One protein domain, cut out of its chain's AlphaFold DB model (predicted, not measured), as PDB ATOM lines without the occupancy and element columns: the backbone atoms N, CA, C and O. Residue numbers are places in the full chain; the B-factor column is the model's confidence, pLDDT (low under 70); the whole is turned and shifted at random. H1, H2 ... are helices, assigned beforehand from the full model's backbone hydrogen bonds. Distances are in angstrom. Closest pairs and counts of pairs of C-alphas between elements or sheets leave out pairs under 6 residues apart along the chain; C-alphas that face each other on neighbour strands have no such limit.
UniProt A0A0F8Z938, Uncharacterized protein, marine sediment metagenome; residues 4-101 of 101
ATOM      1  N   ILE A   4     -44.250 -35.189   7.533       88.81
ATOM      2  CA  ILE A   4     -44.753 -36.024   8.626       88.81
ATOM      3  C   ILE A   4     -46.221 -35.720   8.959       88.81
ATOM      4  O   ILE A   4     -46.982 -36.641   9.243       88.81
ATOM      5  N   THR A   5     -46.670 -34.466   8.873       91.12
ATOM      6  CA  THR A   5     -48.083 -34.126   9.084       91.12
ATOM      7  C   THR A   5     -48.962 -34.718   7.982       91.12
ATOM      8  O   THR A   5     -50.036 -35.238   8.280       91.12
ATOM      9  N   LYS A   6     -48.512 -34.679   6.720       91.50
ATOM     10  CA  LYS A   6     -49.250 -35.246   5.574       91.50
ATOM     11  C   LYS A   6     -49.340 -36.768   5.674       91.50
ATOM     12  O   LYS A   6     -50.427 -37.322   5.542       91.50
ATOM     13  N   ALA A   7     -48.222 -37.416   6.000       92.31
ATOM     14  CA  ALA A   7     -48.161 -38.850   6.258       92.31
ATOM     15  C   ALA A   7     -49.115 -39.259   7.387       92.31
ATOM     16  O   ALA A   7     -49.936 -40.152   7.206       92.31
ATOM     17  N   ARG A   8     -49.061 -38.571   8.534       94.50
ATOM     18  CA  ARG A   8     -49.938 -38.861   9.678       94.50
ATOM     19  C   ARG A   8     -51.407 -38.707   9.345       94.50
ATOM     20  O   ARG A   8     -52.192 -39.543   9.771       94.50
ATOM     21  N   PHE A   9     -51.775 -37.662   8.608       93.69
ATOM     22  CA  PHE A   9     -53.157 -37.467   8.190       93.69
ATOM     23  C   PHE A   9     -53.659 -38.671   7.385       93.69
ATOM     24  O   PHE A   9     -54.646 -39.291   7.770       93.69
ATOM     25  N   PHE A  10     -52.927 -39.061   6.338       94.00
ATOM     26  CA  PHE A  10     -53.278 -40.214   5.508       94.00
ATOM     27  C   PHE A  10     -53.342 -41.524   6.316       94.00
ATOM     28  O   PHE A  10     -54.332 -42.253   6.258       94.00
ATOM     29  N   LEU A  11     -52.307 -41.805   7.113       95.00
ATOM     30  CA  LEU A  11     -52.196 -43.036   7.899       95.00
ATOM     31  C   LEU A  11     -53.254 -43.128   9.006       95.00
ATOM     32  O   LEU A  11     -53.774 -44.213   9.262       95.00
ATOM     33  N   LYS A  12     -53.613 -42.005   9.638       95.00
ATOM     34  CA  LYS A  12     -54.664 -41.958  10.660       95.00
ATOM     35  C   LYS A  12     -56.036 -42.239  10.056       95.00
ATOM     36  O   LYS A  12     -56.781 -43.023  10.632       95.00
ATOM     37  N   THR A  13     -56.346 -41.664   8.893       92.00
ATOM     38  CA  THR A  13     -57.597 -41.949   8.165       92.00
ATOM     39  C   THR A  13     -57.716 -43.430   7.808       92.00
ATOM     40  O   THR A  13     -58.798 -43.998   7.895       92.00
ATOM     41  N   LYS A  14     -56.592 -44.085   7.494       90.44
ATOM     42  CA  LYS A  14     -56.523 -45.532   7.251       90.44
ATOM     43  C   LYS A  14     -56.666 -46.397   8.518       90.44
ATOM     44  O   LYS A  14     -56.872 -47.600   8.413       90.44
ATOM     45  N   GLY A  15     -56.498 -45.825   9.711       91.19
ATOM     46  CA  GLY A  15     -56.376 -46.591  10.958       91.19
ATOM     47  C   GLY A  15     -55.020 -47.294  11.134       91.19
ATOM     48  O   GLY A  15     -54.898 -48.221  11.931       91.19
ATOM     49  N   SER A  16     -53.984 -46.866  10.405       93.00
ATOM     50  CA  SER A  16     -52.649 -47.474  10.439       93.00
ATOM     51  C   SER A  16     -51.834 -47.001  11.633       93.00
ATOM     52  O   SER A  16     -51.617 -45.802  11.773       93.00
ATOM     53  N   LYS A  17     -51.272 -47.907  12.443       93.88
ATOM     54  CA  LYS A  17     -50.425 -47.567  13.611       93.88
ATOM     55  C   LYS A  17     -49.150 -46.785  13.266       93.88
ATOM     56  O   LYS A  17     -48.509 -46.222  14.148       93.88
ATOM     57  N   LEU A  18     -48.775 -46.703  11.988       94.06
ATOM     58  CA  LEU A  18     -47.627 -45.907  11.553       94.06
ATOM     59  C   LEU A  18     -47.782 -44.411  11.882       94.06
ATOM     60  O   LEU A  18     -46.773 -43.720  12.012       94.06
ATOM     61  N   HIS A  19     -49.011 -43.903  12.053       93.75
ATOM     62  CA  HIS A  19     -49.242 -42.496  12.404       93.75
ATOM     63  C   HIS A  19     -48.665 -42.097  13.777       93.75
ATOM     64  O   HIS A  19     -48.348 -40.919  13.976       93.75
ATOM     65  N   ASP A  20     -48.467 -43.060  14.683       93.62
ATOM     66  CA  ASP A  20     -47.911 -42.846  16.026       93.62
ATOM     67  C   ASP A  20     -46.390 -42.631  16.020       93.62
ATOM     68  O   ASP A  20     -45.807 -42.140  16.989       93.62
ATOM     69  N   LEU A  21     -45.716 -42.968  14.916       93.56
ATOM     70  CA  LEU A  21     -44.266 -42.853  14.821       93.56
ATOM     71  C   LEU A  21     -43.824 -41.380  14.833       93.56
ATOM     72  O   LEU A  21     -44.468 -40.482  14.279       93.56
ATOM     73  N   GLN A  22     -42.687 -41.110  15.475       90.88
ATOM     74  CA  GLN A  22     -42.181 -39.744  15.664       90.88
ATOM     75  C   GLN A  22     -41.439 -39.181  14.444       90.88
ATOM     76  O   GLN A  22     -41.254 -37.972  14.341       90.88
ATOM     77  N   SER A  23     -41.032 -40.045  13.514       93.69
ATOM     78  CA  SER A  23     -40.175 -39.711  12.377       93.69
ATOM     79  C   SER A  23     -40.796 -40.197  11.072       93.69
ATOM     80  O   SER A  23     -41.208 -41.350  10.971       93.69
ATOM     81  N   PHE A  24     -40.795 -39.338  10.049       94.06
ATOM     82  CA  PHE A  24     -41.209 -39.728   8.699       94.06
ATOM     83  C   PHE A  24     -40.290 -40.804   8.101       94.06
ATOM     84  O   PHE A  24     -40.761 -41.745   7.469       94.06
ATOM     85  N   GLY A  25     -38.977 -40.704   8.344       94.38
ATOM     86  CA  GLY A  25     -38.022 -41.723   7.907       94.38
ATOM     87  C   GLY A  25     -38.318 -43.089   8.525       94.38
ATOM     88  O   GLY A  25     -38.251 -44.096   7.825       94.38
ATOM     89  N   LEU A  26     -38.718 -43.111   9.802       95.62
ATOM     90  CA  LEU A  26     -39.130 -44.336  10.485       95.62
ATOM     91  C   LEU A  26     -40.435 -44.889   9.899       95.62
ATOM     92  O   LEU A  26     -40.484 -46.071   9.591       95.62
ATOM     93  N   MET A  27     -41.443 -44.040   9.650       96.81
ATOM     94  CA  MET A  27     -42.686 -44.455   8.977       96.81
ATOM     95  C   MET A  27     -42.407 -45.140   7.641       96.81
ATOM     96  O   MET A  27     -42.912 -46.233   7.393       96.81
ATOM     97  N   LEU A  28     -41.589 -44.513   6.790       97.12
ATOM     98  CA  LEU A  28     -41.275 -45.052   5.471       97.12
ATOM     99  C   LEU A  28     -40.509 -46.375   5.565       97.12
ATOM    100  O   LEU A  28     -40.863 -47.324   4.872       97.12
ATOM    101  N   ALA A  29     -39.485 -46.446   6.418       96.88
ATOM    102  CA  ALA A  29     -38.695 -47.662   6.588       96.88
ATOM    103  C   ALA A  29     -39.549 -48.823   7.122       96.88
ATOM    104  O   ALA A  29     -39.451 -49.941   6.619       96.88
ATOM    105  N   THR A  30     -40.423 -48.560   8.100       97.31
ATOM    106  CA  THR A  30     -41.336 -49.569   8.650       97.31
ATOM    107  C   THR A  30     -42.356 -50.034   7.610       97.31
ATOM    108  O   THR A  30     -42.557 -51.238   7.472       97.31
ATOM    109  N   ALA A  31     -42.954 -49.119   6.840       97.06
ATOM    110  CA  ALA A  31     -43.891 -49.477   5.773       97.06
ATOM    111  C   ALA A  31     -43.220 -50.314   4.671       97.06
ATOM    112  O   ALA A  31     -43.780 -51.310   4.217       97.06
ATOM    113  N   GLU A  32     -42.001 -49.946   4.265       97.38
ATOM    114  CA  GLU A  32     -41.233 -50.696   3.269       97.38
ATOM    115  C   GLU A  32     -40.881 -52.105   3.760       97.38
ATOM    116  O   GLU A  32     -41.055 -53.077   3.022       97.38
ATOM    117  N   ALA A  33     -40.409 -52.230   5.004       96.31
ATOM    118  CA  ALA A  33     -40.091 -53.520   5.605       96.31
ATOM    119  C   ALA A  33     -41.334 -54.417   5.694       96.31
ATOM    120  O   ALA A  33     -41.271 -55.585   5.315       96.31
ATOM    121  N   HIS A  34     -42.466 -53.856   6.126       95.44
ATOM    122  CA  HIS A  34     -43.733 -54.577   6.216       95.44
ATOM    123  C   HIS A  34     -44.210 -55.069   4.843       95.44
ATOM    124  O   HIS A  34     -44.513 -56.251   4.695       95.44
ATOM    125  N   TYR A  35     -44.206 -54.210   3.816       95.38
ATOM    126  CA  TYR A  35     -44.586 -54.614   2.458       95.38
ATOM    127  C   TYR A  35     -43.700 -55.750   1.922       95.38
ATOM    128  O   TYR A  35     -44.204 -56.728   1.367       95.38
ATOM    129  N   ARG A  36     -42.376 -55.657   2.114       94.06
ATOM    130  CA  ARG A  36     -41.438 -56.709   1.692       94.06
ATOM    131  C   ARG A  36     -41.697 -58.031   2.412       94.06
ATOM    132  O   ARG A  36     -41.696 -59.070   1.762       94.06
ATOM    133  N   ASP A  37     -41.923 -57.995   3.720       93.12
ATOM    134  CA  ASP A  37     -42.201 -59.183   4.528       93.12
ATOM    135  C   ASP A  37     -43.495 -59.882   4.086       93.12
ATOM    136  O   ASP A  37     -43.471 -61.073   3.780       93.12
ATOM    137  N   VAL A  38     -44.599 -59.138   3.933       90.81
ATOM    138  CA  VAL A  38     -45.875 -59.687   3.436       90.81
ATOM    139  C   VAL A  38     -45.692 -60.344   2.067       90.81
ATOM    140  O   VAL A  38     -46.109 -61.485   1.856       90.81
ATOM    141  N   LYS A  39     -44.987 -59.670   1.152       86.75
ATOM    142  CA  LYS A  39     -44.709 -60.197  -0.186       86.75
ATOM    143  C   LYS A  39     -43.886 -61.490  -0.151       86.75
ATOM    144  O   LYS A  39     -44.196 -62.428  -0.879       86.75
ATOM    145  N   MET A  40     -42.859 -61.563   0.697       86.62
ATOM    146  CA  MET A  40     -42.017 -62.759   0.834       86.62
ATOM    147  C   MET A  40     -42.781 -63.934   1.452       86.62
ATOM    148  O   MET A  40     -42.658 -65.058   0.969       86.62
ATOM    149  N   ARG A  41     -43.612 -63.684   2.474       84.31
ATOM    150  CA  ARG A  41     -44.473 -64.717   3.074       84.31
ATOM    151  C   ARG A  41     -45.432 -65.311   2.053       84.31
ATOM    152  O   ARG A  41     -45.615 -66.522   2.046       84.31
ATOM    153  N   ARG A  42     -45.991 -64.479   1.170       75.94
ATOM    154  CA  ARG A  42     -46.872 -64.936   0.092       75.94
ATOM    155  C   ARG A  42     -46.148 -65.857  -0.888       75.94
ATOM    156  O   ARG A  42     -46.678 -66.912  -1.194       75.94
ATOM    157  N   VAL A  43     -44.938 -65.498  -1.326       73.50
ATOM    158  CA  VAL A  43     -44.121 -66.340  -2.228       73.50
ATOM    159  C   VAL A  43     -43.744 -67.682  -1.584       73.50
ATOM    160  O   VAL A  43     -43.608 -68.685  -2.280       73.50
ATOM    161  N   GLY A  44     -43.563 -67.712  -0.262       70.56
ATOM    162  CA  GLY A  44     -43.246 -68.933   0.482       70.56
ATOM    163  C   GLY A  44     -44.456 -69.786   0.885       70.56
ATOM    164  O   GLY A  44     -44.256 -70.877   1.419       70.56
ATOM    165  N   ALA A  45     -45.691 -69.315   0.681       72.56
ATOM    166  CA  ALA A  45     -46.893 -69.994   1.154       72.56
ATOM    167  C   ALA A  45     -47.444 -70.989   0.110       72.56
ATOM    168  O   ALA A  45     -47.593 -70.639  -1.063       72.56
ATOM    169  N   PRO A  46     -47.819 -72.218   0.509       61.25
ATOM    170  CA  PRO A  46     -48.566 -73.114  -0.366       61.25
ATOM    171  C   PRO A  46     -49.979 -72.552  -0.591       61.25
ATOM    172  O   PRO A  46     -50.755 -72.409   0.353       61.25
ATOM    173  N   GLY A  47     -50.323 -72.213  -1.836       66.38
ATOM    174  CA  GLY A  47     -51.630 -71.642  -2.172       66.38
ATOM    175  C   GLY A  47     -51.718 -71.085  -3.595       66.38
ATOM    176  O   GLY A  47     -50.729 -71.054  -4.333       66.38
ATOM    177  N   ASN A  48     -52.920 -70.647  -3.988       65.38
ATOM    178  CA  ASN A  48     -53.127 -70.009  -5.284       65.38
ATOM    179  C   ASN A  48     -52.596 -68.565  -5.257       65.38
ATOM    180  O   ASN A  48     -53.214 -67.663  -4.692       65.38
ATOM    181  N   HIS A  49     -51.449 -68.357  -5.899       67.69
ATOM    182  CA  HIS A  49     -50.775 -67.065  -5.982       67.69
ATOM    183  C   HIS A  49     -51.516 -66.046  -6.859       67.69
ATOM    184  O   HIS A  49     -51.138 -64.876  -6.856       67.69
ATOM    185  N   GLU A  50     -52.566 -66.450  -7.576       68.62
ATOM    186  CA  GLU A  50     -53.368 -65.567  -8.428       68.62
ATOM    187  C   GLU A  50     -54.355 -64.698  -7.632       68.62
ATOM    188  O   GLU A  50     -54.748 -63.629  -8.095       68.62
ATOM    189  N   VAL A  51     -54.719 -65.098  -6.408       80.12
ATOM    190  CA  VAL A  51     -55.695 -64.367  -5.580       80.12
ATOM    191  C   VAL A  51     -55.069 -63.097  -5.011       80.12
ATOM    192  O   VAL A  51     -54.023 -63.163  -4.372       80.12
ATOM    193  N   ILE A  52     -55.680 -61.926  -5.197       83.00
ATOM    194  CA  ILE A  52     -55.169 -60.678  -4.610       83.00
ATOM    195  C   ILE A  52     -55.303 -60.715  -3.083       83.00
ATOM    196  O   ILE A  52     -56.409 -60.761  -2.555       83.00
ATOM    197  N   ASP A  53     -54.166 -60.666  -2.386       88.56
ATOM    198  CA  ASP A  53     -54.109 -60.615  -0.926       88.56
ATOM    199  C   ASP A  53     -54.429 -59.192  -0.422       88.56
ATOM    200  O   ASP A  53     -53.674 -58.256  -0.721       88.56
ATOM    201  N   PRO A  54     -55.510 -59.004   0.361       91.38
ATOM    202  CA  PRO A  54     -55.836 -57.714   0.958       91.38
ATOM    203  C   PRO A  54     -54.693 -57.142   1.803       91.38
ATOM    204  O   PRO A  54     -54.455 -55.938   1.766       91.38
ATOM    205  N   ILE A  55     -53.957 -57.983   2.537       92.38
ATOM    206  CA  ILE A  55     -52.876 -57.538   3.426       92.38
ATOM    207  C   ILE A  55     -51.732 -56.949   2.598       92.38
ATOM    208  O   ILE A  55     -51.213 -55.878   2.926       92.38
ATOM    209  N   GLU A  56     -51.370 -57.606   1.494       92.94
ATOM    210  CA  GLU A  56     -50.342 -57.108   0.579       92.94
ATOM    211  C   GLU A  56     -50.751 -55.772  -0.047       92.94
ATOM    212  O   GLU A  56     -49.939 -54.848  -0.101       92.94
ATOM    213  N   VAL A  57     -52.005 -55.647  -0.492       94.56
ATOM    214  CA  VAL A  57     -52.517 -54.404  -1.088       94.56
ATOM    215  C   VAL A  57     -52.508 -53.266  -0.073       94.56
ATOM    216  O   VAL A  57     -52.051 -52.166  -0.387       94.56
ATOM    217  N   GLU A  58     -52.953 -53.512   1.158       94.56
ATOM    218  CA  GLU A  58     -52.961 -52.481   2.192       94.56
ATOM    219  C   GLU A  58     -51.534 -52.052   2.582       94.56
ATOM    220  O   GLU A  58     -51.277 -50.848   2.704       94.56
ATOM    221  N   ALA A  59     -50.587 -52.990   2.691       95.62
ATOM    222  CA  ALA A  59     -49.177 -52.677   2.933       95.62
ATOM    223  C   ALA A  59     -48.547 -51.895   1.764       95.62
ATOM    224  O   ALA A  59     -47.811 -50.927   1.979       95.62
ATOM    225  N   LEU A  60     -48.876 -52.264   0.520       96.62
ATOM    226  CA  LEU A  60     -48.423 -51.570  -0.685       96.62
ATOM    227  C   LEU A  60     -48.922 -50.120  -0.726       96.62
ATOM    228  O   LEU A  60     -48.133 -49.223  -1.009       96.62
ATOM    229  N   VAL A  61     -50.198 -49.875  -0.413       97.19
ATOM    230  CA  VAL A  61     -50.795 -48.525  -0.379       97.19
ATOM    231  C   VAL A  61     -50.064 -47.612   0.612       97.19
ATOM    232  O   VAL A  61     -49.763 -46.464   0.281       97.19
ATOM    233  N   GLU A  62     -49.755 -48.102   1.818       96.56
ATOM    234  CA  GLU A  62     -49.024 -47.315   2.825       96.56
ATOM    235  C   GLU A  62     -47.618 -46.965   2.347       96.56
ATOM    236  O   GLU A  62     -47.223 -45.796   2.352       96.56
ATOM    237  N   PHE A  63     -46.878 -47.976   1.889       97.69
ATOM    238  CA  PHE A  63     -45.525 -47.797   1.387       97.69
ATOM    239  C   PHE A  63     -45.486 -46.841   0.189       97.69
ATOM    240  O   PHE A  63     -44.676 -45.913   0.171       97.69
ATOM    241  N   ALA A  64     -46.372 -47.031  -0.788       97.56
ATOM    242  CA  ALA A  64     -46.431 -46.219  -1.995       97.56
ATOM    243  C   ALA A  64     -46.756 -44.756  -1.687       97.56
ATOM    244  O   ALA A  64     -46.068 -43.865  -2.181       97.56
ATOM    245  N   CYS A  65     -47.732 -44.501  -0.810       96.81
ATOM    246  CA  CYS A  65     -48.086 -43.146  -0.396       96.81
ATOM    247  C   CYS A  65     -46.911 -42.442   0.303       96.81
ATOM    248  O   CYS A  65     -46.542 -41.324  -0.065       96.81
ATOM    249  N   LEU A  66     -46.254 -43.111   1.260       96.81
ATOM    250  CA  LEU A  66     -45.091 -42.552   1.957       96.81
ATOM    251  C   LEU A  66     -43.906 -42.329   1.009       96.81
ATOM    252  O   LEU A  66     -43.218 -41.313   1.095       96.81
ATOM    253  N   ARG A  67     -43.663 -43.250   0.074       97.00
ATOM    254  CA  ARG A  67     -42.587 -43.120  -0.915       97.00
ATOM    255  C   ARG A  67     -42.848 -41.986  -1.900       97.00
ATOM    256  O   ARG A  67     -41.920 -41.236  -2.204       97.00
ATOM    257  N   HIS A  68     -44.087 -41.839  -2.357       96.44
ATOM    258  CA  HIS A  68     -44.507 -40.723  -3.194       96.44
ATOM    259  C   HIS A  68     -44.298 -39.398  -2.458       96.44
ATOM    260  O   HIS A  68     -43.603 -38.517  -2.960       96.44
ATOM    261  N   LEU A  69     -44.773 -39.307  -1.214       94.69
ATOM    262  CA  LEU A  69     -44.618 -38.122  -0.378       94.69
ATOM    263  C   LEU A  69     -43.146 -37.744  -0.164       94.69
ATOM    264  O   LEU A  69     -42.804 -36.571  -0.257       94.69
ATOM    265  N   LYS A  70     -42.251 -38.723   0.029       95.00
ATOM    266  CA  LYS A  70     -40.802 -38.474   0.116       95.00
ATOM    267  C   LYS A  70     -40.226 -37.853  -1.163       95.00
ATOM    268  O   LYS A  70     -39.290 -37.064  -1.078       95.00
ATOM    269  N   ARG A  71     -40.732 -38.242  -2.339       94.19
ATOM    270  CA  ARG A  71     -40.254 -37.755  -3.648       94.19
ATOM    271  C   ARG A  71     -40.825 -36.384  -3.997       94.19
ATOM    272  O   ARG A  71     -40.103 -35.553  -4.533       94.19
ATOM    273  N   THR A  72     -42.111 -36.165  -3.732       93.38
ATOM    274  CA  THR A  72     -42.862 -35.016  -4.260       93.38
ATOM    275  C   THR A  72     -43.235 -33.988  -3.196       93.38
ATOM    276  O   THR A  72     -43.677 -32.892  -3.542       93.38
ATOM    277  N   ASN A  73     -43.085 -34.317  -1.904       91.25
ATOM    278  CA  ASN A  73     -43.602 -33.532  -0.777       91.25
ATOM    279  C   ASN A  73     -45.107 -33.227  -0.955       91.25
ATOM    280  O   ASN A  73     -45.627 -32.194  -0.529       91.25
ATOM    281  N   ARG A  74     -45.849 -34.107  -1.633       92.75
ATOM    282  CA  ARG A  74     -47.304 -34.022  -1.807       92.75
ATOM    283  C   ARG A  74     -47.916 -35.405  -1.619       92.75
ATOM    284  O   ARG A  74     -47.257 -36.408  -1.855       92.75
ATOM    285  N   LEU A  75     -49.154 -35.455  -1.129       92.88
ATOM    286  CA  LEU A  75     -49.928 -36.694  -1.201       92.88
ATOM    287  C   LEU A  75     -50.330 -36.918  -2.665       92.88
ATOM    288  O   LEU A  75     -50.536 -35.920  -3.364       92.88
ATOM    289  N   PRO A  76     -50.467 -38.174  -3.119       94.69
ATOM    290  CA  PRO A  76     -51.090 -38.443  -4.408       94.69
ATOM    291  C   PRO A  76     -52.480 -37.795  -4.474       94.69
ATOM    292  O   PRO A  76     -53.230 -37.835  -3.496       94.69
ATOM    293  N   GLU A  77     -52.821 -37.179  -5.605       93.81
ATOM    294  CA  GLU A  77     -54.084 -36.435  -5.766       93.81
ATOM    295  C   GLU A  77     -55.313 -37.342  -5.609       93.81
ATOM    296  O   GLU A  77     -56.346 -36.939  -5.078       93.81
ATOM    297  N   ASP A  78     -55.163 -38.601  -5.997       94.56
ATOM    298  CA  ASP A  78     -56.151 -39.671  -5.934       94.56
ATOM    299  C   ASP A  78     -55.997 -40.566  -4.689       94.56
ATOM    300  O   ASP A  78     -56.686 -41.580  -4.562       94.56
ATOM    301  N   ALA A  79     -55.161 -40.180  -3.715       92.19
ATOM    302  CA  ALA A  79     -54.973 -40.932  -2.472       92.19
ATOM    303  C   ALA A  79     -56.275 -41.118  -1.683       92.19
ATOM    304  O   ALA A  79     -56.407 -42.088  -0.946       92.19
ATOM    305  N   GLY A  80     -57.248 -40.215  -1.841       92.38
ATOM    306  CA  GLY A  80     -58.566 -40.332  -1.219       92.38
ATOM    307  C   GLY A  80     -59.398 -41.508  -1.744       92.38
ATOM    308  O   GLY A  80     -60.234 -42.034  -1.012       92.38
ATOM    309  N   LEU A  81     -59.153 -41.952  -2.983       93.50
ATOM    310  CA  LEU A  81     -59.938 -43.010  -3.622       93.50
ATOM    311  C   LEU A  81     -59.784 -44.356  -2.909       93.50
ATOM    312  O   LEU A  81     -60.718 -45.143  -2.898       93.50
ATOM    313  N   VAL A  82     -58.649 -44.619  -2.252       93.12
ATOM    314  CA  VAL A  82     -58.436 -45.890  -1.533       93.12
ATOM    315  C   VAL A  82     -59.325 -46.050  -0.293       93.12
ATOM    316  O   VAL A  82     -59.410 -47.156   0.243       93.12
ATOM    317  N   PHE A  83     -59.968 -44.966   0.158       90.06
ATOM    318  CA  PHE A  83     -60.873 -44.940   1.310       90.06
ATOM    319  C   PHE A  83     -62.354 -44.947   0.925       90.06
ATOM    320  O   PHE A  83     -63.195 -44.996   1.816       90.06
ATOM    321  N   GLN A  84     -62.689 -44.844  -0.364       91.75
ATOM    322  CA  GLN A  84     -64.088 -44.817  -0.788       91.75
ATOM    323  C   GLN A  84     -64.717 -46.209  -0.677       91.75
ATOM    324  O   GLN A  84     -64.099 -47.223  -1.020       91.75
ATOM    325  N   ASP A  85     -65.971 -46.247  -0.230       85.69
ATOM    326  CA  ASP A  85     -66.758 -47.475  -0.197       85.69
ATOM    327  C   ASP A  85     -66.920 -48.040  -1.617       85.69
ATOM    328  O   ASP A  85     -67.219 -47.315  -2.567       85.69
ATOM    329  N   GLY A  86     -66.708 -49.349  -1.769       87.00
ATOM    330  CA  GLY A  86     -66.851 -50.052  -3.050       87.00
ATOM    331  C   GLY A  86     -65.604 -50.087  -3.941       87.00
ATOM    332  O   GLY A  86     -65.648 -50.710  -5.002       87.00
ATOM    333  N   VAL A  87     -64.475 -49.490  -3.535       91.62
ATOM    334  CA  VAL A  87     -63.210 -49.631  -4.282       91.62
ATOM    335  C   VAL A  87     -62.649 -51.043  -4.119       91.62
ATOM    336  O   VAL A  87     -62.406 -51.508  -3.004       91.62
ATOM    337  N   THR A  88     -62.402 -51.713  -5.244       94.56
ATOM    338  CA  THR A  88     -61.866 -53.081  -5.277       94.56
ATOM    339  C   THR A  88     -60.389 -53.143  -4.880       94.56
ATOM    340  O   THR A  88     -59.654 -52.152  -4.957       94.56
ATOM    341  N   LEU A  89     -59.920 -54.329  -4.480       93.50
ATOM    342  CA  LEU A  89     -58.510 -54.557  -4.141       93.50
ATOM    343  C   LEU A  89     -57.597 -54.343  -5.354       93.50
ATOM    344  O   LEU A  89     -56.522 -53.758  -5.220       93.50
ATOM    345  N   GLU A  90     -58.052 -54.755  -6.536       94.56
ATOM    346  CA  GLU A  90     -57.411 -54.506  -7.827       94.56
ATOM    347  C   GLU A  90     -57.189 -53.006  -8.022       94.56
ATOM    348  O   GLU A  90     -56.067 -52.568  -8.280       94.56
ATOM    349  N   ARG A  91     -58.235 -52.197  -7.805       95.62
ATOM    350  CA  ARG A  91     -58.154 -50.754  -8.009       95.62
ATOM    351  C   ARG A  91     -57.220 -50.082  -7.008       95.62
ATOM    352  O   ARG A  91     -56.429 -49.223  -7.395       95.62
ATOM    353  N   LYS A  92     -57.256 -50.484  -5.733       96.00
ATOM    354  CA  LYS A  92     -56.302 -49.994  -4.720       96.00
ATOM    355  C   LYS A  92     -54.858 -50.326  -5.099       96.00
ATOM    356  O   LYS A  92     -53.975 -49.481  -4.956       96.00
ATOM    357  N   LYS A  93     -54.620 -51.539  -5.604       95.19
ATOM    358  CA  LYS A  93     -53.304 -51.988  -6.066       95.19
ATOM    359  C   LYS A  93     -52.819 -51.162  -7.256       95.19
ATOM    360  O   LYS A  93     -51.677 -50.713  -7.237       95.19
ATOM    361  N   GLU A  94     -53.663 -50.935  -8.259       95.88
ATOM    362  CA  GLU A  94     -53.339 -50.092  -9.419       95.88
ATOM    363  C   GLU A  94     -52.949 -48.671  -9.006       95.88
ATOM    364  O   GLU A  94     -51.906 -48.175  -9.435       95.88
ATOM    365  N   LEU A  95     -53.747 -48.040  -8.137       96.56
ATOM    366  CA  LEU A  95     -53.464 -46.706  -7.604       96.56
ATOM    367  C   LEU A  95     -52.101 -46.682  -6.909       96.56
ATOM    368  O   LEU A  95     -51.235 -45.883  -7.263       96.56
ATOM    369  N   ALA A  96     -51.858 -47.620  -5.992       96.56
ATOM    370  CA  ALA A  96     -50.596 -47.688  -5.266       96.56
ATOM    371  C   ALA A  96     -49.385 -47.917  -6.185       96.56
ATOM    372  O   ALA A  96     -48.335 -47.310  -5.984       96.56
ATOM    373  N   LEU A  97     -49.520 -48.756  -7.217       96.38
ATOM    374  CA  LEU A  97     -48.464 -48.952  -8.213       96.38
ATOM    375  C   LEU A  97     -48.213 -47.683  -9.033       96.38
ATOM    376  O   LEU A  97     -47.059 -47.370  -9.320       96.38
ATOM    377  N   SER A  98     -49.262 -46.929  -9.368       96.56
ATOM    378  CA  SER A  98     -49.131 -45.675 -10.118       96.56
ATOM    379  C   SER A  98     -48.329 -44.616  -9.354       96.56
ATOM    380  O   SER A  98     -47.553 -43.886  -9.959       96.56
ATOM    381  N   TRP A  99     -48.432 -44.588  -8.021       96.62
ATOM    382  CA  TRP A  99     -47.705 -43.638  -7.169       96.62
ATOM    383  C   TRP A  99     -46.213 -43.954  -7.020       96.62
ATOM    384  O   TRP A  99     -45.442 -43.088  -6.593       96.62
ATOM    385  N   LEU A 100     -45.810 -45.198  -7.307       93.25
ATOM    386  CA  LEU A 100     -44.420 -45.649  -7.216       93.25
ATOM    387  C   LEU A 100     -43.580 -45.265  -8.436       93.25
ATOM    388  O   LEU A 100     -42.359 -45.141  -8.286       93.25
ATOM    389  N   ASN A 101     -44.217 -45.074  -9.592       79.81
ATOM    390  CA  ASN A 101     -43.580 -44.628 -10.833       79.81
ATOM    391  C   ASN A 101     -43.242 -43.131 -10.734       79.81
ATOM    392  O   ASN A 101     -42.037 -42.780 -10.822       79.81
TER     393      ASN A 101
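AT A GLANCE: This is residues 4 to 101 of the 101 residues of an uncharacterized protein of marine sediment metagenome (UniProt A0A0F8Z938). A long helical hairpin, H3 and H4, makes the main body, with H4 in the middle between H3 on one side and H6 on the other. H1 packs on the later part of H4, short H2 bridges H1 and H3, and short H5 packs on H6; residues 43 to 51 stick out at one end. The printed part has 98 residues with six named helices, H1 to H6 in order, and no named strand: the class is all helix. It is compact, with a radius of gyration of the C-alphas of 13.3 A and spans of 40 by 27 by 25 A.

IN THESE COORDINATES: Find C-alpha 4 at (-44.753, -36.024, 8.626); from there H1, residues 4 to 13, runs 14.2 A. Next come H2, residues 17 to 20, and H3, residues 24 to 44, 30.4 A long. H4, residues 54 to 72, begins at C-alpha 54, (-55.836, -57.714, 0.958), and runs 26.7 A. After H5, residues 79 to 83, H6, residues 89 to 100, runs 17.0 A to C-alpha 100 at (-44.420, -45.649, -7.216).

HOW THE PARTS SIT: Look first at H4, the hub. With residues 62 to 69 alone it touches H1, closest at C-alphas 7 and 66, 6.5 A. H3 and H4 form a hairpin, closest at C-alphas 31 and 63, 5.0 A, opposite ways at a shallow tilt of 35.0 degrees, only just short of steep. H6 touches H4, closest at C-alphas 61 and 96, 5.0 A, the same way at a shallow tilt of 24 degrees. H2 touches H1, closest at C-alphas 8 and 19, 4.6 A. H5 touches H6, closest at C-alphas 82 and 92, 5.6 A. H3 and H6 are apart. In H1, H3 and H4 every O i to N i+4 pair is within hydrogen-bond range; H6 has 7 of 8, H5 0 of 1 with 1 of 2 O i to N i+3 pairs, and H2 is too short for an O i to N i+4 pair.

THE WHOLE: The C-alphas of Thr 5 and Pro 46, the two farthest apart, are 40.1 A apart. The printed part has no cut and no long link. Look for pLDDT under 70 at residues 46 to 50.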